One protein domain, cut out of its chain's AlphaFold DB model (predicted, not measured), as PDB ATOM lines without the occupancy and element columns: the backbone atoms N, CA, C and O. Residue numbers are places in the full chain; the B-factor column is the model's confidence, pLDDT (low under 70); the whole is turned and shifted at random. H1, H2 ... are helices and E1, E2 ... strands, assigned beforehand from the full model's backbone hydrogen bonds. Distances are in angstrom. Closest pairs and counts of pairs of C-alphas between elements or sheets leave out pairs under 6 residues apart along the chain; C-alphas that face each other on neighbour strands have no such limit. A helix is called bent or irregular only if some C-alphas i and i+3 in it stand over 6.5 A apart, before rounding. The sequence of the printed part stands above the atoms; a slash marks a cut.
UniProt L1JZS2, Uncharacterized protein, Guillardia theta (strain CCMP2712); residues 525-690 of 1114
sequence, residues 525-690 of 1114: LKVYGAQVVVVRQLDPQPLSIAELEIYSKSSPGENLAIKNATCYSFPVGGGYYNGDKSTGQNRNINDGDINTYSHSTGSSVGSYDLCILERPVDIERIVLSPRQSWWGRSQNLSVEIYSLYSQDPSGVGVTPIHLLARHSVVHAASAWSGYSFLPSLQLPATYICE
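This is residues 525 to 690 of the 1114 residues of an uncharacterized protein of Guillardia theta (strain CCMP2712) (UniProt L1JZS2). Two sheets stand face to face as a sandwich: the larger one, E3, E4, E1, E6 and E7, is twisted and folded back on itself at E1, and the smaller one, E2, E5 and E8, covers part of it with its strands crossed at 43 degrees. H1, a very short helix, packs over E4 and next to the edge of the smaller sheet, H2, also very short, only grazes both sheets, residues 571 to 607 form a long loop between E3 and E4, and residues 525 to 526 pair with residues 686 to 687 of E9 at one end of the domain. The printed part has 166 residues, with the order E1 E2 H1 E3 E4 E5 H2 E6 E7 E8 E9 along the chain; neighbour strands in both sheets are antiparallel. The class is mostly strand, though under half of the printed residues, 81, are in named elements. The whole is compact, with a radius of gyration of the C-alphas of 14.9 A, and it is rounded, spanning 42 by 39 by 29 A.

E1, residues 530 to 537, begins at C-alpha 530 (216.795, 279.796, 175.072) and is 20.3 A long. E2, residues 545 to 552, measures 20.5 A. H1, residues 560 to 564, runs tightly linked into E3, residues 565 to 570, 16.4 A long. E4, residues 608 to 617, is 21.1 A long and bends by 93 degrees at residue 614. E5, residues 619 to 626, measures 20.2 A, and H2 is residues 631 to 634. E6, residues 636 to 647, is 26.9 A long, bends by 92 degrees at residue 643 and ends at C-alpha 647 (209.459, 271.649, 187.025). E7, residues 654 to 666, is 25.5 A long and bends by 102 degrees at residue 658. E8 is residues 676 to 679, and E9, residues 686 to 688, ends at C-alpha 688 (203.457, 285.830, 170.632).

The larger sheet has the order E3, E4, E1, E6, E7. It is a folded sheet, one sheet bent back on itself into two leaves: E3 and E4 face E6 and E7, with E1 as the hinge. E3 and E4 form a hairpin, with N 568 and O 610 at 2.8 A. Between E4 and E1, N 611 and O 533 are 2.8 A apart, and between E1 and E6, N 534 and O 640 are 2.8 A apart. E6 and E7 form a hairpin, with N 639 and O 663 at 2.8 A and N 646 and O 655 at 2.8 A. In the smaller sheet E5 is the inner strand: N 549 of E2 and O 623 are 2.9 A apart, and N 678 of E8 and O 622 are 3.2 A apart. The two sheets form the sandwich, their facing parts 9.9 A centre to centre and their best planes 12 degrees apart. E1 and E2 are near each other, as are E7 and E8. H1 is on both sheets: it lies over E4 at a height of 7.3 A over the larger sheet, and over none of the strands of the smaller one, at a height of 4.8 A. Its closest C-alphas to E2 are those of Leu 560 and Ile 550, 5.3 A apart. H2 only grazes both sheets. In H1 every O i to N i+4 pair is within hydrogen-bond range, while H2 is too short for such a pair. E9 pairs with no named strand, but its residues 686 to 687 pair antiparallel with residues 525 to 526.

The C-alphas farthest apart, those of Leu 525 and Ser 629, are 43.5 A apart, and those of Leu 525 and Glu 690 are 10.9 A apart. The printed part has no cut. The link from E3 to E4, 37 residues, is long. The mean pLDDT of the printed part is 83.9; 25 residues are under 70, among them residues 648 to 652 and 668 to 681.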
ATOM      1  N   LEU A 525     206.237 289.342 173.257       69.69
ATOM      2  CA  LEU A 525     207.240 289.412 174.310       69.69
ATOM      3  C   LEU A 525     208.625 289.216 173.721       69.69
ATOM      4  O   LEU A 525     208.862 288.276 172.971       69.69
ATOM      5  N   LYS A 526     209.560 290.081 174.110       75.62
ATOM      6  CA  LYS A 526     210.969 289.909 173.770       75.62
ATOM      7  C   LYS A 526     211.510 288.666 174.479       75.62
ATOM      8  O   LYS A 526     211.423 288.577 175.704       75.62
ATOM      9  N   VAL A 527     212.068 287.732 173.716       75.56
ATOM     10  CA  VAL A 527     212.722 286.534 174.255       75.56
ATOM     11  C   VAL A 527     214.204 286.850 174.450       75.56
ATOM     12  O   VAL A 527     214.847 287.371 173.542       75.56
ATOM     13  N   TYR A 528     214.747 286.569 175.636       80.12
ATOM     14  CA  TYR A 528     216.145 286.874 175.995       80.12
ATOM     15  C   TYR A 528     217.116 285.709 175.732       80.12
ATOM     16  O   TYR A 528     218.212 285.684 176.283       80.12
ATOM     17  N   GLY A 529     216.694 284.736 174.927       86.00
ATOM     18  CA  GLY A 529     217.438 283.518 174.637       86.00
ATOM     19  C   GLY A 529     216.656 282.251 174.975       86.00
ATOM     20  O   GLY A 529     215.510 282.284 175.429       86.00
ATOM     21  N   ALA A 530     217.294 281.115 174.733       89.88
ATOM     22  CA  ALA A 530     216.795 279.796 175.072       89.88
ATOM     23  C   ALA A 530     217.316 279.353 176.438       89.88
ATOM     24  O   ALA A 530     218.479 279.587 176.759       89.88
ATOM     25  N   GLN A 531     216.472 278.678 177.213       93.56
ATOM     26  CA  GLN A 531     216.863 278.076 178.488       93.56
ATOM     27  C   GLN A 531     216.842 276.549 178.442       93.56
ATOM     28  O   GLN A 531     217.514 275.914 179.245       93.56
ATOM     29  N   VAL A 532     216.103 275.936 177.515       95.25
ATOM     30  CA  VAL A 532     215.992 274.475 177.450       95.25
ATOM     31  C   VAL A 532     216.239 273.998 176.032       95.25
ATOM     32  O   VAL A 532     215.681 274.540 175.076       95.25
ATOM     33  N   VAL A 533     217.050 272.955 175.907       96.12
ATOM     34  CA  VAL A 533     217.261 272.218 174.661       96.12
ATOM     35  C   VAL A 533     216.754 270.803 174.869       96.12
ATOM     36  O   VAL A 533     217.144 270.156 175.832       96.12
ATOM     37  N   VAL A 534     215.889 270.328 173.981       96.62
ATOM     38  CA  VAL A 534     215.311 268.984 174.015       96.62
ATOM     39  C   VAL A 534     215.710 268.240 172.749       96.62
ATOM     40  O   VAL A 534     215.495 268.729 171.645       96.62
ATOM     41  N   VAL A 535     216.260 267.043 172.900       95.38
ATOM     42  CA  VAL A 535     216.558 266.105 171.818       95.38
ATOM     43  C   VAL A 535     215.546 264.977 171.905       95.38
ATOM     44  O   VAL A 535     215.614 264.132 172.789       95.38
ATOM     45  N   ARG A 536     214.573 264.979 171.000       95.06
ATOM     46  CA  ARG A 536     213.454 264.039 170.992       95.06
ATOM     47  C   ARG A 536     213.623 262.995 169.902       95.06
ATOM     48  O   ARG A 536     213.856 263.325 168.746       95.06
ATOM     49  N   GLN A 537     213.424 261.741 170.264       92.88
ATOM     50  CA  GLN A 537     213.298 260.630 169.344       92.88
ATOM     51  C   GLN A 537     211.966 260.687 168.588       92.88
ATOM     52  O   GLN A 537     210.900 260.744 169.209       92.88
ATOM     53  N   LEU A 538     212.021 260.587 167.260       93.69
ATOM     54  CA  LEU A 538     210.827 260.505 166.415       93.69
ATOM     55  C   LEU A 538     210.498 259.070 165.976       93.69
ATOM     56  O   LEU A 538     209.352 258.806 165.612       93.69
ATOM     57  N   ASP A 539     211.446 258.138 166.073       90.94
ATOM     58  CA  ASP A 539     211.214 256.726 165.764       90.94
ATOM     59  C   ASP A 539     210.816 255.910 167.012       90.94
ATOM     60  O   ASP A 539     211.133 256.275 168.145       90.94
ATOM     61  N   PRO A 540     210.142 254.757 166.865       89.50
ATOM     62  CA  PRO A 540     209.887 253.837 167.972       89.50
ATOM     63  C   PRO A 540     211.171 253.071 168.342       89.50
ATOM     64  O   PRO A 540     211.257 251.855 168.188       89.50
ATOM     65  N   GLN A 541     212.209 253.782 168.784       88.94
ATOM     66  CA  GLN A 541     213.502 253.247 169.210       88.94
ATOM     67  C   GLN A 541     213.947 253.932 170.508       88.94
ATOM     68  O   GLN A 541     213.575 255.076 170.747       88.94
ATOM     69  N   PRO A 542     214.748 253.276 171.363       88.81
ATOM     70  CA  PRO A 542     215.313 253.946 172.532       88.81
ATOM     71  C   PRO A 542     216.266 255.064 172.098       88.81
ATOM     72  O   PRO A 542     217.207 254.793 171.351       88.81
ATOM     73  N   LEU A 543     216.063 256.293 172.579       91.62
ATOM     74  CA  LEU A 543     217.022 257.384 172.410       91.62
ATOM     75  C   LEU A 543     218.355 257.040 173.084       91.62
ATOM     76  O   LEU A 543     218.367 256.593 174.236       91.62
ATOM     77  N   SER A 544     219.457 257.249 172.359       91.69
ATOM     78  CA  SER A 544     220.809 257.124 172.897       91.69
ATOM     79  C   SER A 544     221.748 258.164 172.290       91.69
ATOM     80  O   SER A 544     222.122 258.078 171.115       91.69
ATOM     81  N   ILE A 545     222.135 259.137 173.107       92.88
ATOM     82  CA  ILE A 545     223.054 260.222 172.759       92.88
ATOM     83  C   ILE A 545     224.304 260.058 173.618       92.88
ATOM     84  O   ILE A 545     224.181 259.845 174.811       92.88
ATOM     85  N   ALA A 546     225.493 260.085 173.021       91.81
ATOM     86  CA  ALA A 546     226.744 260.049 173.774       91.81
ATOM     87  C   ALA A 546     227.017 261.394 174.447       91.81
ATOM     88  O   ALA A 546     227.233 261.441 175.641       91.81
ATOM     89  N   GLU A 547     226.924 262.483 173.686       94.19
ATOM     90  CA  GLU A 547     227.187 263.829 174.197       94.19
ATOM     91  C   GLU A 547     226.276 264.847 173.493       94.19
ATOM     92  O   GLU A 547     226.027 264.760 172.281       94.19
ATOM     93  N   LEU A 548     225.782 265.816 174.261       95.25
ATOM     94  CA  LEU A 548     225.059 266.997 173.811       95.25
ATOM     95  C   LEU A 548     225.863 268.236 174.203       95.25
ATOM     96  O   LEU A 548     226.022 268.542 175.379       95.25
ATOM     97  N   GLU A 549     226.310 268.993 173.205       95.50
ATOM     98  CA  GLU A 549     227.060 270.226 173.422       95.50
ATOM     99  C   GLU A 549     226.231 271.443 173.005       95.50
ATOM    100  O   GLU A 549     225.621 271.465 171.931       95.50
ATOM    101  N   ILE A 550     226.229 272.485 173.837       95.25
ATOM    102  CA  ILE A 550     225.461 273.715 173.611       95.25
ATOM    103  C   ILE A 550     226.417 274.904 173.661       95.25
ATOM    104  O   ILE A 550     227.058 275.140 174.678       95.25
ATOM    105  N   TYR A 551     226.480 275.685 172.586       94.31
ATOM    106  CA  TYR A 551     227.347 276.860 172.485       94.31
ATOM    107  C   TYR A 551     226.504 278.125 172.336       94.31
ATOM    108  O   TYR A 551     225.552 278.155 171.549       94.31
ATOM    109  N   SER A 552     226.854 279.181 173.070       93.44
ATOM    110  CA  SER A 552     226.192 280.488 172.962       93.44
ATOM    111  C   SER A 552     226.980 281.451 172.084       93.44
ATOM    112  O   SER A 552     228.204 281.392 172.043       93.44
ATOM    113  N   LYS A 553     226.290 282.421 171.474       90.25
ATOM    114  CA  LYS A 553     226.927 283.498 170.696       90.25
ATOM    115  C   LYS A 553     227.868 284.361 171.538       90.25
ATOM    116  O   LYS A 553     228.811 284.937 171.007       90.25
ATOM    117  N   SER A 554     227.602 284.480 172.840       90.88
ATOM    118  CA  SER A 554     228.471 285.198 173.779       90.88
ATOM    119  C   SER A 554     229.737 284.419 174.140       90.88
ATOM    120  O   SER A 554     230.720 285.026 174.561       90.88
ATOM    121  N   SER A 555     229.721 283.093 173.980       90.31
ATOM    122  CA  SER A 555     230.807 282.192 174.379       90.31
ATOM    123  C   SER A 555     230.966 281.038 173.367       90.31
ATOM    124  O   SER A 555     230.792 279.875 173.732       90.31
ATOM    125  N   PRO A 556     231.323 281.331 172.097       89.00
ATOM    126  CA  PRO A 556     231.385 280.357 170.990       89.00
ATOM    127  C   PRO A 556     232.280 279.136 171.249       89.00
ATOM    128  O   PRO A 556     232.101 278.081 170.640       89.00
ATOM    129  N   GLY A 557     233.291 279.289 172.109       91.62
ATOM    130  CA  GLY A 557     234.274 278.251 172.426       91.62
ATOM    131  C   GLY A 557     233.953 277.417 173.667       91.62
ATOM    132  O   GLY A 557     234.739 276.538 174.006       91.62
ATOM    133  N   GLU A 558     232.849 277.690 174.363       94.06
ATOM    134  CA  GLU A 558     232.516 277.042 175.633       94.06
ATOM    135  C   GLU A 558     231.259 276.178 175.500       94.06
ATOM    136  O   GLU A 558     230.193 276.677 175.139       94.06
ATOM    137  N   ASN A 559     231.383 274.884 175.818       95.00
ATOM    138  CA  ASN A 559     230.238 273.987 175.918       95.00
ATOM    139  C   ASN A 559     229.481 274.261 177.229       95.00
ATOM    140  O   ASN A 559     229.888 273.834 178.312       95.00
ATOM    141  N   LEU A 560     228.363 274.972 177.115       95.25
ATOM    142  CA  LEU A 560     227.481 275.310 178.227       95.25
ATOM    143  C   LEU A 560     226.756 274.094 178.801       95.25
ATOM    144  O   LEU A 560     226.336 274.164 179.952       95.25
ATOM    145  N   ALA A 561     226.619 272.999 178.046       93.19
ATOM    146  CA  ALA A 561     225.975 271.792 178.551       93.19
ATOM    147  C   ALA A 561     226.747 271.210 179.744       93.19
ATOM    148  O   ALA A 561     226.130 270.854 180.740       93.19
ATOM    149  N   ILE A 562     228.083 271.194 179.685       90.94
ATOM    150  CA  ILE A 562     228.936 270.660 180.760       90.94
ATOM    151  C   ILE A 562     228.948 271.579 181.982       90.94
ATOM    152  O   ILE A 562     228.872 271.126 183.121       90.94
ATOM    153  N   LYS A 563     229.100 272.886 181.753       87.38
ATOM    154  CA  LYS A 563     229.397 273.830 182.836       87.38
ATOM    155  C   LYS A 563     228.162 274.452 183.469       87.38
ATOM    156  O   LYS A 563     228.171 274.704 184.668       87.38
ATOM    157  N   ASN A 564     227.133 274.716 182.664       92.81
ATOM    158  CA  ASN A 564     226.012 275.576 183.035       92.81
ATOM    159  C   ASN A 564     224.662 274.945 182.658       92.81
ATOM    160  O   ASN A 564     223.693 275.674 182.423       92.81
ATOM    161  N   ALA A 565     224.587 273.614 182.553       94.50
ATOM    162  CA  ALA A 565     223.330 272.924 182.313       94.50
ATOM    163  C   ALA A 565     223.143 271.703 183.212       94.50
ATOM    164  O   ALA A 565     224.083 270.982 183.537       94.50
ATOM    165  N   THR A 566     221.887 271.447 183.571       94.88
ATOM    166  CA  THR A 566     221.464 270.175 184.162       94.88
ATOM    167  C   THR A 566     220.652 269.404 183.136       94.88
ATOM    168  O   THR A 566     219.650 269.916 182.634       94.88
ATOM    169  N   CYS A 567     221.088 268.186 182.823       95.31
ATOM    170  CA  CYS A 567     220.464 267.360 181.801       95.31
ATOM    171  C   CYS A 567     219.681 266.184 182.391       95.31
ATOM    172  O   CYS A 567     220.008 265.671 183.463       95.31
ATOM    173  N   TYR A 568     218.632 265.777 181.681       94.00
ATOM    174  CA  TYR A 568     217.681 264.744 182.071       94.00
ATOM    175  C   TYR A 568     217.346 263.848 180.875       94.00
ATOM    176  O   TYR A 568     217.365 264.306 179.733       94.00
ATOM    177  N   SER A 569     216.973 262.598 181.146       93.00
ATOM    178  CA  SER A 569     216.547 261.612 180.147       93.00
ATOM    179  C   SER A 569     215.184 261.030 180.509       93.00
ATOM    180  O   SER A 569     215.010 260.497 181.607       93.00
ATOM    181  N   PHE A 570     214.243 261.064 179.564       90.81
ATOM    182  CA  PHE A 570     212.870 260.589 179.731       90.81
ATOM    183  C   PHE A 570     212.452 259.582 178.632       90.81
ATOM    184  O   PHE A 570     212.873 259.706 177.478       90.81
ATOM    185  N   PRO A 571     211.571 258.608 178.946       90.12
ATOM    186  CA  PRO A 571     210.989 258.346 180.267       90.12
ATOM    187  C   PRO A 571     212.021 257.802 181.268       90.12
ATOM    188  O   PRO A 571     213.006 257.172 180.882       90.12
ATOM    189  N   VAL A 572     211.780 258.060 182.556       84.75
ATOM    190  CA  VAL A 572     212.627 257.583 183.660       84.75
ATOM    191  C   VAL A 572     212.346 256.103 183.942       84.75
ATOM    192  O   VAL A 572     211.198 255.658 183.901       84.75
ATOM    193  N   GLY A 573     213.389 255.332 184.264       80.75
ATOM    194  CA  GLY A 573     213.280 253.922 184.665       80.75
ATOM    195  C   GLY A 573     213.634 252.941 183.549       80.75
ATOM    196  O   GLY A 573     214.034 253.372 182.486       80.75
ATOM    197  N   GLY A 574     213.518 251.625 183.788       78.69
ATOM    198  CA  GLY A 574     213.820 250.527 182.845       78.69
ATOM    199  C   GLY A 574     215.269 249.985 182.876       78.69
ATOM    200  O   GLY A 574     216.144 250.527 183.545       78.69
ATOM    201  N   GLY A 575     215.510 248.855 182.193       75.38
ATOM    202  CA  GLY A 575     216.712 248.022 182.400       75.38
ATOM    203  C   GLY A 575     218.038 248.591 181.881       75.38
ATOM    204  O   GLY A 575     219.082 248.281 182.443       75.38
ATOM    205  N   TYR A 576     217.997 249.430 180.845       77.88
ATOM    206  CA  TYR A 576     219.190 250.057 180.258       77.88
ATOM    207  C   TYR A 576     219.316 251.547 180.600       77.88
ATOM    208  O   TYR A 576     220.263 252.185 180.154       77.88
ATOM    209  N   TYR A 577     218.393 252.078 181.411       85.38
ATOM    210  CA  TYR A 577     218.440 253.456 181.886       85.38
ATOM    211  C   TYR A 577     219.655 253.683 182.767       85.38
ATOM    212  O   TYR A 577     219.870 252.939 183.727       85.38
ATOM    213  N   ASN A 578     220.408 254.728 182.459       86.81
ATOM    214  CA  ASN A 578     221.645 255.060 183.155       86.81
ATOM    215  C   ASN A 578     221.667 256.475 183.746       86.81
ATOM    216  O   ASN A 578     222.708 256.895 184.244       86.81
ATOM    217  N   GLY A 579     220.534 257.179 183.715       87.00
ATOM    218  CA  GLY A 579     220.311 258.343 184.566       87.00
ATOM    219  C   GLY A 579     219.861 257.940 185.973       87.00
ATOM    220  O   GLY A 579     219.652 256.761 186.287       87.00
ATOM    221  N   ASP A 580     219.646 258.941 186.811       87.88
ATOM    222  CA  ASP A 580     218.979 258.803 188.095       87.88
ATOM    223  C   ASP A 580     217.512 258.398 187.883       87.88
ATOM    224  O   ASP A 580     216.704 259.133 187.314       87.88
ATOM    225  N   LYS A 581     217.161 257.192 188.342       87.12
ATOM    226  CA  LYS A 581     215.824 256.601 188.180       87.12
ATOM    227  C   LYS A 581     214.732 257.301 188.995       87.12
ATOM    228  O   LYS A 581     213.565 256.955 188.826       87.12
ATOM    229  N   SER A 582     215.093 258.215 189.889       79.06
ATOM    230  CA  SER A 582     214.151 258.980 190.704       79.06
ATOM    231  C   SER A 582     213.868 260.358 190.110       79.06
ATOM    232  O   SER A 582     212.710 260.743 190.010       79.06
ATOM    233  N   THR A 583     214.898 261.067 189.652       81.31
ATOM    234  CA  THR A 583     214.785 262.457 189.175       81.31
ATOM    235  C   THR A 583     214.775 262.583 187.655       81.31
ATOM    236  O   THR A 583     214.411 263.620 187.107       81.31
ATOM    237  N   GLY A 584     215.218 261.545 186.952       88.44
ATOM    238  CA  GLY A 584     215.476 261.599 185.522       88.44
ATOM    239  C   GLY A 584     216.814 262.246 185.152       88.44
ATOM    240  O   GLY A 584     217.147 262.288 183.967       88.44
ATOM    241  N   GLN A 585     217.579 262.769 186.119       92.81
ATOM    242  CA  GLN A 585     218.832 263.482 185.863       92.81
ATOM    243  C   GLN A 585     219.869 262.546 185.231       92.81
ATOM    244  O   GLN A 585     220.123 261.453 185.732       92.81
ATOM    245  N   ASN A 586     220.515 262.976 184.151       93.19
ATOM    246  CA  ASN A 586     221.517 262.185 183.450       93.19
ATOM    247  C   ASN A 586     222.754 263.031 183.148       93.19
ATOM    248  O   ASN A 586     222.717 263.891 182.275       93.19
ATOM    249  N   ARG A 587     223.842 262.788 183.887       92.88
ATOM    250  CA  ARG A 587     225.118 263.506 183.718       92.88
ATOM    251  C   ARG A 587     225.957 262.968 182.558       92.88
ATOM    252  O   ARG A 587     226.834 263.663 182.075       92.88
ATOM    253  N   ASN A 588     225.655 261.760 182.086       93.62
ATOM    254  CA  ASN A 588     226.409 261.078 181.033       93.62
ATOM    255  C   ASN A 588     226.124 261.624 179.623       93.62
ATOM    256  O   ASN A 588     226.536 261.017 178.648       93.62
ATOM    257  N   ILE A 589     225.290 262.659 179.490       93.94
ATOM    258  CA  ILE A 589     225.000 263.302 178.199       93.94
ATOM    259  C   ILE A 589     225.724 264.645 178.057       93.94
ATOM    260  O   ILE A 589     225.662 265.273 177.005       93.94
ATOM    261  N   ASN A 590     226.321 265.134 179.143       94.25
ATOM    262  CA  ASN A 590     226.943 266.445 179.225       94.25
ATOM    263  C   ASN A 590     228.173 266.423 180.142       94.25
ATOM    264  O   ASN A 590     228.432 267.399 180.844       94.25
ATOM    265  N   ASP A 591     228.906 265.313 180.194       93.25
ATOM    266  CA  ASP A 591     230.152 265.200 180.963       93.25
ATOM    267  C   ASP A 591     231.400 265.459 180.100       93.25
ATOM    268  O   ASP A 591     232.509 265.561 180.631       93.25
ATOM    269  N   GLY A 592     231.225 265.629 178.784       91.38
ATOM    270  CA  GLY A 592     232.313 265.819 177.834       91.38
ATOM    271  C   GLY A 592     233.040 264.528 177.453       91.38
ATOM    272  O   GLY A 592     234.040 264.600 176.730       91.38
ATOM    273  N   ASP A 593     232.574 263.363 177.906       89.19
ATOM    274  CA  ASP A 593     233.118 262.058 177.548       89.19
ATOM    275  C   ASP A 593     232.197 261.340 176.556       89.19
ATOM    276  O   ASP A 593     231.214 260.704 176.906       89.19
ATOM    277  N   ILE A 594     232.588 261.323 175.281       88.19
ATOM    278  CA  ILE A 594     231.848 260.620 174.219       88.19
ATOM    279  C   ILE A 594     231.739 259.091 174.417       88.19
ATOM    280  O   ILE A 594     231.098 258.412 173.607       88.19
ATOM    281  N   ASN A 595     232.412 258.521 175.424       85.69
ATOM    282  CA  ASN A 595     232.289 257.112 175.793       85.69
ATOM    283  C   ASN A 595     231.157 256.854 176.798       85.69
ATOM    284  O   ASN A 595     230.717 255.702 176.926       85.69
ATOM    285  N   THR A 596     230.675 257.888 177.485       90.19
ATOM    286  CA  THR A 596     229.428 257.841 178.246       90.19
ATOM    287  C   THR A 596     228.255 258.154 177.304       90.19
ATOM    288  O   THR A 596     228.432 258.336 176.095       90.19
ATOM    289  N   TYR A 597     227.023 257.963 177.778       91.00
ATOM    290  CA  TYR A 597     225.827 258.187 176.964       91.00
ATOM    291  C   TYR A 597     224.574 258.301 177.820       91.00
ATOM    292  O   TYR A 597     224.497 257.714 178.894       91.00
ATOM    293  N   SER A 598     223.532 258.936 177.294       92.00
ATOM    294  CA  SER A 598     222.154 258.737 177.715       92.00
ATOM    295  C   SER A 598     221.563 257.459 177.121       92.00
ATOM    296  O   SER A 598     221.878 257.029 175.998       92.00
ATOM    297  N   HIS A 599     220.664 256.831 177.877       90.25
ATOM    298  CA  HIS A 599     219.828 255.754 177.370       90.25
ATOM    299  C   HIS A 599     218.423 255.840 177.949       90.25
ATOM    300  O   HIS A 599     218.192 255.525 179.116       90.25
ATOM    301  N   SER A 600     217.473 256.276 177.126       85.19
ATOM    302  CA  SER A 600     216.056 256.198 177.485       85.19
ATOM    303  C   SER A 600     215.566 254.753 177.412       85.19
ATOM    304  O   SER A 600     216.092 253.937 176.648       85.19
ATOM    305  N   THR A 601     214.538 254.411 178.183       75.69
ATOM    306  CA  THR A 601     213.983 253.057 178.137       75.69
ATOM    307  C   THR A 601     212.705 252.980 177.345       75.69
ATOM    308  O   THR A 601     211.904 253.907 177.286       75.69
ATOM    309  N   GLY A 602     212.532 251.818 176.721       68.56
ATOM    310  CA  GLY A 602     211.433 251.578 175.808       68.56
ATOM    311  C   GLY A 602     211.738 252.076 174.398       68.56
ATOM    312  O   GLY A 602     212.379 253.093 174.167       68.56
ATOM    313  N   SER A 603     211.260 251.315 173.425       75.00
ATOM    314  CA  SER A 603     211.210 251.694 172.018       75.00
ATOM    315  C   SER A 603     209.965 252.549 171.744       75.00
ATOM    316  O   SER A 603     209.191 252.254 170.837       75.00
ATOM    317  N   SER A 604     209.697 253.543 172.596       75.38
ATOM    318  CA  SER A 604     208.534 254.419 172.462       75.38
ATOM    319  C   SER A 604     208.903 255.674 171.685       75.38
ATOM    320  O   SER A 604     209.893 256.339 172.003       75.38
ATOM    321  N   VAL A 605     208.064 256.016 170.706       80.31
ATOM    322  CA  VAL A 605     208.110 257.319 170.035       80.31
ATOM    323  C   VAL A 605     208.030 258.413 171.096       80.31
ATOM    324  O   VAL A 605     207.193 258.344 171.998       80.31
ATOM    325  N   GLY A 606     208.893 259.418 170.985       83.06
ATOM    326  CA  GLY A 606     208.865 260.580 171.859       83.06
ATOM    327  C   GLY A 606     209.716 260.480 173.120       83.06
ATOM    328  O   GLY A 606     209.618 261.409 173.917       83.06
ATOM    329  N   SER A 607     210.553 259.444 173.295       91.56
ATOM    330  CA  SER A 607     211.652 259.490 174.279       91.56
ATOM    331  C   SER A 607     212.541 260.710 174.016       91.56
ATOM    332  O   SER A 607     212.702 261.126 172.868       91.56
ATOM    333  N   TYR A 608     213.047 261.354 175.062       93.88
ATOM    334  CA  TYR A 608     213.774 262.609 174.904       93.88
ATOM    335  C   TYR A 608     214.813 262.823 175.990       93.88
ATOM    336  O   TYR A 608     214.594 262.489 177.152       93.88
ATOM    337  N   ASP A 609     215.913 263.435 175.587       94.94
ATOM    338  CA  ASP A 609     216.864 264.053 176.489       94.94
ATOM    339  C   ASP A 609     216.592 265.554 176.513       94.94
ATOM    340  O   ASP A 609     216.206 266.136 175.498       94.94
ATOM    341  N   LEU A 610     216.770 266.200 177.657       96.06
ATOM    342  CA  LEU A 610     216.670 267.649 177.755       96.06
ATOM    343  C   LEU A 610     217.769 268.207 178.647       96.06
ATOM    344  O   LEU A 610     218.084 267.619 179.673       96.06
ATOM    345  N   CYS A 611     218.305 269.366 178.290       97.00
ATOM    346  CA  CYS A 611     219.247 270.115 179.109       97.00
ATOM    347  C   CYS A 611     218.665 271.481 179.439       97.00
ATOM    348  O   CYS A 611     218.240 272.220 178.546       97.00
ATOM    349  N   ILE A 612     218.657 271.805 180.729       94.81
ATOM    350  CA  ILE A 612     218.222 273.087 181.269       94.81
ATOM    351  C   ILE A 612     219.457 273.925 181.559       94.81
ATOM    352  O   ILE A 612     220.259 273.557 182.413       94.81
ATOM    353  N   LEU A 613     219.582 275.060 180.888       94.62
ATOM    354  CA  LEU A 613     220.623 276.048 181.122       94.62
ATOM    355  C   LEU A 613     220.305 276.869 182.378       94.62
ATOM    356  O   LEU A 613     219.159 277.271 182.607       94.62
ATOM    357  N   GLU A 614     221.330 277.189 183.167       88.12
ATOM    358  CA  GLU A 614     221.192 278.008 184.382       88.12
ATOM    359  C   GLU A 614     220.575 279.386 184.103       88.12
ATOM    360  O   GLU A 614     219.881 279.956 184.947       88.12
ATOM    361  N   ARG A 615     220.825 279.936 182.910       86.81
ATOM    362  CA  ARG A 615     220.285 281.217 182.447       86.81
ATOM    363  C   ARG A 615     219.909 281.118 180.967       86.81
ATOM    364  O   ARG A 615     220.536 280.340 180.249       86.81
ATOM    365  N   PRO A 616     218.935 281.912 180.487       88.25
ATOM    366  CA  PRO A 616     218.648 282.014 179.059       88.25
ATOM    367  C   PRO A 616     219.869 282.510 178.273       88.25
ATOM    368  O   PRO A 616     220.523 283.467 178.693       88.25
ATOM    369  N   VAL A 617     220.168 281.878 177.134       91.38
ATOM    370  CA  VAL A 617     221.289 282.255 176.254       91.38
ATOM    371  C   VAL A 617     220.877 282.292 174.788       91.38
ATOM    372  O   VAL A 617     220.042 281.512 174.328       91.38
ATOM    373  N   ASP A 618     221.522 283.158 174.014       90.06
ATOM    374  CA  ASP A 618     221.432 283.109 172.557       90.06
ATOM    375  C   ASP A 618     222.288 281.955 172.034       90.06
ATOM    376  O   ASP A 618     223.512 282.064 171.939       90.06
ATOM    377  N   ILE A 619     221.644 280.836 171.704       90.69
ATOM    378  CA  ILE A 619     222.320 279.644 171.184       90.69
ATOM    379  C   ILE A 619     222.902 279.946 169.796       90.69
ATOM    380  O   ILE A 619     222.201 280.388 168.886       90.69
ATOM    381  N   GLU A 620     224.200 279.706 169.632       90.06
ATOM    382  CA  GLU A 620     224.900 279.786 168.347       90.06
ATOM    383  C   GLU A 620     224.818 278.462 167.593       90.06
ATOM    384  O   GLU A 620     224.479 278.440 166.407       90.06
ATOM    385  N   ARG A 621     225.127 277.360 168.284       92.12
ATOM    386  CA  ARG A 621     225.101 276.006 167.727       92.12
ATOM    387  C   ARG A 621     224.854 274.963 168.811       92.12
ATOM    388  O   ARG A 621     225.219 275.153 169.970       92.12
ATOM    389  N   ILE A 622     224.283 273.845 168.384       93.62
ATOM    390  CA  ILE A 622     224.129 272.623 169.176       93.62
ATOM    391  C   ILE A 622     224.862 271.511 168.424       93.62
ATOM    392  O   ILE A 622     224.723 271.406 167.200       93.62
ATOM    393  N   VAL A 623     225.653 270.718 169.143       93.12
ATOM    394  CA  VAL A 623     226.358 269.550 168.603       93.12
ATOM    395  C   VAL A 623     225.787 268.302 169.256       93.12
ATOM    396  O   VAL A 623     225.700 268.220 170.478       93.12
ATOM    397  N   LEU A 624     225.377 267.345 168.425       92.31
ATOM    398  CA  LEU A 624     224.905 266.041 168.874       92.31
ATOM    399  C   LEU A 624     225.907 264.966 168.478       92.31
ATOM    400  O   LEU A 624     226.189 264.775 167.291       92.31
ATOM    401  N   SER A 625     226.376 264.231 169.477       91.06
ATOM    402  CA  SER A 625     227.238 263.071 169.310       91.06
ATOM    403  C   SER A 625     226.431 261.826 169.662       91.06
ATOM    404  O   SER A 625     226.210 261.561 170.839       91.06
ATOM    405  N   PRO A 626     225.926 261.048 168.696       87.75
ATOM    406  CA  PRO A 626     225.244 259.799 169.000       87.75
ATOM    407  C   PRO A 626     226.248 258.725 169.410       87.75
ATOM    408  O   PRO A 626     227.405 258.720 168.985       87.75
ATOM    409  N   ARG A 627     225.781 257.741 170.177       86.75
ATOM    410  CA  ARG A 627     226.620 256.613 170.578       86.75
ATOM    411  C   ARG A 627     227.063 255.789 169.367       86.75
ATOM    412  O   ARG A 627     226.228 255.212 168.672       86.75
ATOM    413  N   GLN A 628     228.374 255.622 169.181       78.31
ATOM    414  CA  GLN A 628     228.958 254.954 168.008       78.31
ATOM    415  C   GLN A 628     228.408 253.538 167.759       78.31
ATOM    416  O   GLN A 628     228.125 253.170 166.623       78.31
ATOM    417  N   SER A 629     228.191 252.740 168.809       80.62
ATOM    418  CA  SER A 629     227.654 251.382 168.661       80.62
ATOM    419  C   SER A 629     226.154 251.341 168.343       80.62
ATOM    420  O   SER A 629     225.676 250.310 167.875       80.62
ATOM    421  N   TRP A 630     225.403 252.427 168.584       82.44
ATOM    422  CA  TRP A 630     223.932 252.491 168.498       82.44
ATOM    423  C   TRP A 630     223.386 253.686 167.701       82.44
ATOM    424  O   TRP A 630     222.195 253.961 167.766       82.44
ATOM    425  N   TRP A 631     224.212 254.326 166.879       79.56
ATOM    426  CA  TRP A 631     223.865 255.305 165.844       79.56
ATOM    427  C   TRP A 631     222.555 255.048 165.084       79.56
ATOM    428  O   TRP A 631     221.817 255.991 164.805       79.56
ATOM    429  N   GLY A 632     222.210 253.786 164.804       80.94
ATOM    430  CA  GLY A 632     220.934 253.429 164.176       80.94
ATOM    431  C   GLY A 632     219.687 253.850 164.965       80.94
ATOM    432  O   GLY A 632     218.613 253.967 164.392       80.94
ATOM    433  N   ARG A 633     219.831 254.123 166.263       85.94
ATOM    434  CA  ARG A 633     218.770 254.627 167.138       85.94
ATOM    435  C   ARG A 633     218.656 256.147 167.136       85.94
ATOM    436  O   ARG A 633     217.743 256.662 167.751       85.94
ATOM    437  N   SER A 634     219.542 256.862 166.455       87.25
ATOM    438  CA  SER A 634     219.562 258.331 166.416       87.25
ATOM    439  C   SER A 634     219.384 258.846 164.984       87.25
ATOM    440  O   SER A 634     219.884 259.907 164.631       87.25
ATOM    441  N   GLN A 635     218.711 258.064 164.132       86.31
ATOM    442  CA  GLN A 635     218.509 258.378 162.713       86.31
ATOM    443  C   GLN A 635     217.452 259.453 162.478       86.31
ATOM    444  O   GLN A 635     217.534 260.146 161.471       86.31
ATOM    445  N   ASN A 636     216.477 259.584 163.378       91.38
ATOM    446  CA  ASN A 636     215.356 260.501 163.228       91.38
ATOM    447  C   ASN A 636     215.071 261.199 164.561       91.38
ATOM    448  O   ASN A 636     214.297 260.729 165.397       91.38
ATOM    449  N   LEU A 637     215.752 262.320 164.776       93.06
ATOM    450  CA  LEU A 637     215.630 263.121 165.988       93.06
ATOM    451  C   LEU A 637     214.973 264.470 165.681       93.06
ATOM    452  O   LEU A 637     215.001 264.965 164.557       93.06
ATOM    453  N   SER A 638     214.424 265.104 166.707       94.56
ATOM    454  CA  SER A 638     214.012 266.503 166.701       94.56
ATOM    455  C   SER A 638     214.768 267.243 167.793       94.56
ATOM    456  O   SER A 638     214.666 266.875 168.959       94.56
ATOM    457  N   VAL A 639     215.484 268.304 167.431       94.50
ATOM    458  CA  VAL A 639     216.052 269.259 168.386       94.50
ATOM    459  C   VAL A 639     215.069 270.405 168.551       94.50
ATOM    460  O   VAL A 639     214.785 271.147 167.612       94.50
ATOM    461  N   GLU A 640     214.515 270.519 169.744       95.81
ATOM    462  CA  GLU A 640     213.531 271.520 170.128       95.81
ATOM    463  C   GLU A 640     214.182 272.480 171.126       95.81
ATOM    464  O   GLU A 640     214.857 272.061 172.064       95.81
ATOM    465  N   ILE A 641     214.006 273.779 170.921       94.00
ATOM    466  CA  ILE A 641     214.603 274.824 171.753       94.00
ATOM    467  C   ILE A 641     213.477 275.608 172.394       94.00
ATOM    468  O   ILE A 641     212.587 276.079 171.692       94.00
ATOM    469  N   TYR A 642     213.533 275.782 173.707       92.94
ATOM    470  CA  TYR A 642     212.498 276.451 174.478       92.94
ATOM    471  C   TYR A 642     213.073 277.603 175.293       92.94
ATOM    472  O   TYR A 642     214.228 277.572 175.730       92.94
ATOM    473  N   SER A 643     212.253 278.629 175.516       85.75
ATOM    474  CA  SER A 643     212.663 279.759 176.357       85.75
ATOM    475  C   SER A 643     212.610 279.444 177.850       85.75
ATOM    476  O   SER A 643     213.317 280.103 178.603       85.75
ATOM    477  N   LEU A 644     211.806 278.461 178.276       82.38
ATOM    478  CA  LEU A 644     211.550 278.144 179.682       82.38
ATOM    479  C   LEU A 644     211.259 276.653 179.910       82.38
ATOM    480  O   LEU A 644     211.054 275.880 178.974       82.38
ATOM    481  N   TYR A 645     211.165 276.278 181.184       86.38
ATOM    482  CA  TYR A 645     210.593 275.024 181.667       86.38
ATOM    483  C   TYR A 645     209.702 275.271 182.892       86.38
ATOM    484  O   TYR A 645     209.854 276.269 183.594       86.38
ATOM    485  N   SER A 646     208.798 274.331 183.162       76.44
ATOM    486  CA  SER A 646     208.179 274.124 184.471       76.44
ATOM    487  C   SER A 646     208.749 272.839 185.034       76.44
ATOM    488  O   SER A 646     208.750 271.817 184.347       76.44
ATOM    489  N   GLN A 647     209.195 272.869 186.280       72.12
ATOM    490  CA  GLN A 647     209.459 271.649 187.025       72.12
ATOM    491  C   GLN A 647     208.181 271.277 187.780       72.12
ATOM    492  O   GLN A 647     207.501 272.152 188.316       72.12
ATOM    493  N   ASP A 648     207.805 270.004 187.746       60.69
ATOM    494  CA  ASP A 648     206.793 269.471 188.654       60.69
ATOM    495  C   ASP A 648     207.282 269.711 190.094       60.69
ATOM    496  O   ASP A 648     208.476 269.524 190.346       60.69
ATOM    497  N   PRO A 649     206.408 270.117 191.033       44.44
ATOM    498  CA  PRO A 649     206.763 270.270 192.441       44.44
ATOM    499  C   PRO A 649     207.560 269.090 193.016       44.44
ATOM    500  O   PRO A 649     208.470 269.302 193.805       44.44
ATOM    501  N   SER A 650     207.273 267.859 192.580       48.53
ATOM    502  CA  SER A 650     207.964 266.640 193.030       48.53
ATOM    503  C   SER A 650     209.427 266.544 192.574       48.53
ATOM    504  O   SER A 650     210.141 265.629 192.973       48.53
ATOM    505  N   GLY A 651     209.875 267.435 191.684       55.00
ATOM    506  CA  GLY A 651     211.200 267.406 191.067       55.00
ATOM    507  C   GLY A 651     211.367 266.338 189.977       55.00
ATOM    508  O   GLY A 651     212.337 266.409 189.224       55.00
ATOM    509  N   VAL A 652     210.420 265.398 189.845       55.25
ATOM    510  CA  VAL A 652     210.504 264.195 188.984       55.25
ATOM    511  C   VAL A 652     210.128 264.469 187.517       55.25
ATOM    512  O   VAL A 652     210.342 263.631 186.641       55.25
ATOM    513  N   GLY A 653     209.602 265.655 187.199       72.75
ATOM    514  CA  GLY A 653     209.187 266.014 185.842       72.75
ATOM    515  C   GLY A 653     209.650 267.405 185.436       72.75
ATOM    516  O   GLY A 653     209.448 268.369 186.166       72.75
ATOM    517  N   VAL A 654     210.220 267.526 184.237       79.81
ATOM    518  CA  VAL A 654     210.523 268.819 183.614       79.81
ATOM    519  C   VAL A 654     209.702 268.932 182.339       79.81
ATOM    520  O   VAL A 654     209.871 268.152 181.405       79.81
ATOM    521  N   THR A 655     208.818 269.924 182.288       85.44
ATOM    522  CA  THR A 655     208.024 270.239 181.101       85.44
ATOM    523  C   THR A 655     208.604 271.482 180.428       85.44
ATOM    524  O   THR A 655     208.501 272.569 180.995       85.44
ATOM    525  N   PRO A 656     209.220 271.371 179.242       87.69
ATOM    526  CA  PRO A 656     209.683 272.533 178.489       87.69
ATOM    527  C   PRO A 656     208.489 273.376 178.006       87.69
ATOM    528  O   PRO A 656     207.466 272.834 177.587       87.69
ATOM    529  N   ILE A 657     208.610 274.706 178.057       82.94
ATOM    530  CA  ILE A 657     207.526 275.651 177.738       82.94
ATOM    531  C   ILE A 657     208.025 276.716 176.758       82.94
ATOM    532  O   ILE A 657     209.153 277.193 176.864       82.94
ATOM    533  N   HIS A 658     207.162 277.104 175.814       79.00
ATOM    534  CA  HIS A 658     207.424 278.079 174.745       79.00
ATOM    535  C   HIS A 658     208.517 277.629 173.767       79.00
ATOM    536  O   HIS A 658     209.678 278.038 173.864       79.00
ATOM    537  N   LEU A 659     208.120 276.789 172.809       88.12
ATOM    538  CA  LEU A 659     208.970 276.344 171.710       88.12
ATOM    539  C   LEU A 659     209.394 277.551 170.857       88.12
ATOM    540  O   LEU A 659     208.563 278.190 170.221       88.12
ATOM    541  N   LEU A 660     210.690 277.847 170.844       86.94
ATOM    542  CA  LEU A 660     211.308 278.905 170.046       86.94
ATOM    543  C   LEU A 660     211.688 278.417 168.652       86.94
ATOM    544  O   LEU A 660     211.536 279.138 167.671       86.94
ATOM    545  N   ALA A 661     212.214 277.197 168.572       90.19
ATOM    546  CA  ALA A 661     212.640 276.588 167.324       90.19
ATOM    547  C   ALA A 661     212.538 275.067 167.417       90.19
ATOM    548  O   ALA A 661     212.765 274.480 168.474       90.19
ATOM    549  N   ARG A 662     212.237 274.428 166.287       92.81
ATOM    550  CA  ARG A 662     212.292 272.975 166.119       92.81
ATOM    551  C   ARG A 662     213.082 272.659 164.860       92.81
ATOM    552  O   ARG A 662     212.824 273.249 163.813       92.81
ATOM    553  N   HIS A 663     214.009 271.718 164.959       91.56
ATOM    554  CA  HIS A 663     214.815 271.255 163.843       91.56
ATOM    555  C   HIS A 663     214.823 269.728 163.780       91.56
ATOM    556  O   HIS A 663     215.172 269.070 164.757       91.56
ATOM    557  N   SER A 664     214.462 269.161 162.631       91.00
ATOM    558  CA  SER A 664     214.528 267.715 162.410       91.00
ATOM    559  C   SER A 664     215.933 267.308 161.979       91.00
ATOM    560  O   SER A 664     216.479 267.857 161.028       91.00
ATOM    561  N   VAL A 665     216.502 266.316 162.653       87.25
ATOM    562  CA  VAL A 665     217.804 265.723 162.353       87.25
ATOM    563  C   VAL A 665     217.550 264.327 161.795       87.25
ATOM    564  O   VAL A 665     217.253 263.396 162.541       87.25
ATOM    565  N   VAL A 666     217.632 264.200 160.468       83.62
ATOM    566  CA  VAL A 666     217.439 262.931 159.755       83.62
ATOM    567  C   VAL A 666     218.767 262.489 159.147       83.62
ATOM    568  O   VAL A 666     219.320 263.189 158.300       83.62
ATOM    569  N   HIS A 667     219.269 261.322 159.550       75.50
ATOM    570  CA  HIS A 667     220.502 260.730 159.024       75.50
ATOM    571  C   HIS A 667     220.255 259.359 158.399       75.50
ATOM    572  O   HIS A 667     219.531 258.522 158.936       75.50
ATOM    573  N   ALA A 668     220.926 259.099 157.275       64.69
ATOM    574  CA  ALA A 668     220.953 257.776 156.670       64.69
ATOM    575  C   ALA A 668     221.731 256.791 157.563       64.69
ATOM    576  O   ALA A 668     222.796 257.117 158.089       64.69
ATOM    577  N   ALA A 669     221.221 255.561 157.677       58.59
ATOM    578  CA  ALA A 669     221.714 254.508 158.571       58.59
ATOM    579  C   ALA A 669     223.213 254.164 158.466       58.59
ATOM    580  O   ALA A 669     223.748 253.520 159.365       58.59
ATOM    581  N   SER A 670     223.884 254.554 157.381       55.84
ATOM    582  CA  SER A 670     225.260 254.175 157.058       55.84
ATOM    583  C   SER A 670     226.314 255.266 157.287       55.84
ATOM    584  O   SER A 670     227.489 254.999 157.042       55.84
ATOM    585  N   ALA A 671     225.955 256.477 157.738       53.81
ATOM    586  CA  ALA A 671     226.916 257.582 157.803       53.81
ATOM    587  C   ALA A 671     226.641 258.589 158.932       53.81
ATOM    588  O   ALA A 671     226.194 259.708 158.692       53.81
ATOM    589  N   TRP A 672     227.006 258.227 160.163       61.75
ATOM    590  CA  TRP A 672     227.526 259.221 161.107       61.75
ATOM    591  C   TRP A 672     229.052 259.213 160.978       61.75
ATOM    592  O   TRP A 672     229.740 258.514 161.711       61.75
ATOM    593  N   SER A 673     229.594 259.912 159.977       49.84
ATOM    594  CA  SER A 673     231.050 260.011 159.759       49.84
ATOM    595  C   SER A 673     231.702 261.158 160.548       49.84
ATOM    596  O   SER A 673     232.809 261.578 160.225       49.84
ATOM    597  N   GLY A 674     231.008 261.698 161.548       57.84
ATOM    598  CA  GLY A 674     231.434 262.842 162.347       57.84
ATOM    599  C   GLY A 674     230.231 263.583 162.930       57.84
ATOM    600  O   GLY A 674     229.100 263.351 162.509       57.84
ATOM    601  N   TYR A 675     230.505 264.433 163.918       56.03
ATOM    602  CA  TYR A 675     229.564 265.290 164.643       56.03
ATOM    603  C   TYR A 675     228.516 265.952 163.733       56.03
ATOM    604  O   TYR A 675     228.873 266.548 162.710       56.03
ATOM    605  N   SER A 676     227.238 265.906 164.122       59.97
ATOM    606  CA  SER A 676     226.195 266.680 163.439       59.97
ATOM    607  C   SER A 676     226.081 268.059 164.068       59.97
ATOM    608  O   SER A 676     225.749 268.204 165.244       59.97
ATOM    609  N   PHE A 677     226.370 269.073 163.257       62.03
ATOM    610  CA  PHE A 677     226.268 270.476 163.628       62.03
ATOM    611  C   PHE A 677     224.917 271.025 163.185       62.03
ATOM    612  O   PHE A 677     224.557 270.912 162.015       62.03
ATOM    613  N   LEU A 678     224.211 271.686 164.099       66.75
ATOM    614  CA  LEU A 678     223.108 272.576 163.752       66.75
ATOM    615  C   LEU A 678     223.649 274.010 163.664       66.75
ATOM    616  O   LEU A 678     223.829 274.647 164.707       66.75
ATOM    617  N   PRO A 679     223.986 274.522 162.461       58.56
ATOM    618  CA  PRO A 679     224.527 275.868 162.323       58.56
ATOM    619  C   PRO A 679     223.459 276.929 162.618       58.56
ATOM    620  O   PRO A 679     222.339 276.828 162.128       58.56
ATOM    621  N   SER A 680     223.843 277.971 163.370       60.78
ATOM    622  CA  SER A 680     223.161 279.267 163.506       60.78
ATOM    623  C   SER A 680     221.627 279.180 163.531       60.78
ATOM    624  O   SER A 680     220.948 279.573 162.575       60.78
ATOM    625  N   LEU A 681     221.058 278.729 164.650       68.69
ATOM    626  CA  LEU A 681     219.617 278.851 164.869       68.69
ATOM    627  C   LEU A 681     219.245 280.332 165.043       68.69
ATOM    628  O   LEU A 681     219.630 280.989 166.012       68.69
ATOM    629  N   GLN A 682     218.490 280.880 164.089       71.12
ATOM    630  CA  GLN A 682     217.824 282.167 164.276       71.12
ATOM    631  C   GLN A 682     216.630 281.952 165.206       71.12
ATOM    632  O   GLN A 682     215.561 281.529 164.773       71.12
ATOM    633  N   LEU A 683     216.833 282.208 166.497       76.75
ATOM    634  CA  LEU A 683     215.737 282.249 167.456       76.75
ATOM    635  C   LEU A 683     214.879 283.493 167.177       76.75
ATOM    636  O   LEU A 683     215.438 284.565 166.914       76.75
ATOM    637  N   PRO A 684     213.541 283.382 167.214       75.50
ATOM    638  CA  PRO A 684     212.679 284.540 167.060       75.50
ATOM    639  C   PRO A 684     212.969 285.549 168.181       75.50
ATOM    640  O   PRO A 684     213.045 285.189 169.355       75.50
ATOM    641  N   ALA A 685     213.141 286.824 167.815       69.94
ATOM    642  CA  ALA A 685     213.391 287.897 168.782       69.94
ATOM    643  C   ALA A 685     212.171 288.165 169.683       69.94
ATOM    644  O   ALA A 685     212.309 288.736 170.770       69.94
ATOM    645  N   THR A 686     210.983 287.759 169.226       68.56
ATOM    646  CA  THR A 686     209.715 287.912 169.929       68.56
ATOM    647  C   THR A 686     208.897 286.621 169.912       68.56
ATOM    648  O   THR A 686     208.899 285.869 168.942       68.56
ATOM    649  N   TYR A 687     208.196 286.360 171.012       70.25
ATOM    650  CA  TYR A 687     207.212 285.291 171.156       70.25
ATOM    651  C   TYR A 687     205.824 285.921 171.266       70.25
ATOM    652  O   TYR A 687     205.641 286.868 172.033       70.25
ATOM    653  N   ILE A 688     204.855 285.416 170.504       70.88
ATOM    654  CA  ILE A 688     203.457 285.830 170.632       70.88
ATOM    655  C   ILE A 688     202.832 284.965 171.711       70.88
ATOM    656  O   ILE A 688     202.788 283.743 171.594       70.88
ATOM    657  N   CYS A 689     202.342 285.604 172.759       66.12
ATOM    658  CA  CYS A 689     201.748 284.870 173.853       66.12
ATOM    659  C   CYS A 689     200.406 284.250 173.506       66.12
ATOM    660  O   CYS A 689     199.515 284.927 172.996       66.12
ATOM    661  N   GLU A 690     200.247 282.980 173.866       61.25
ATOM    662  CA  GLU A 690     199.011 282.237 173.626       61.25
ATOM    663  C   GLU A 690     198.117 282.162 174.873       61.25
ATOM    664  O   GLU A 690     196.910 281.963 174.742       61.25
TER     665      GLU A 690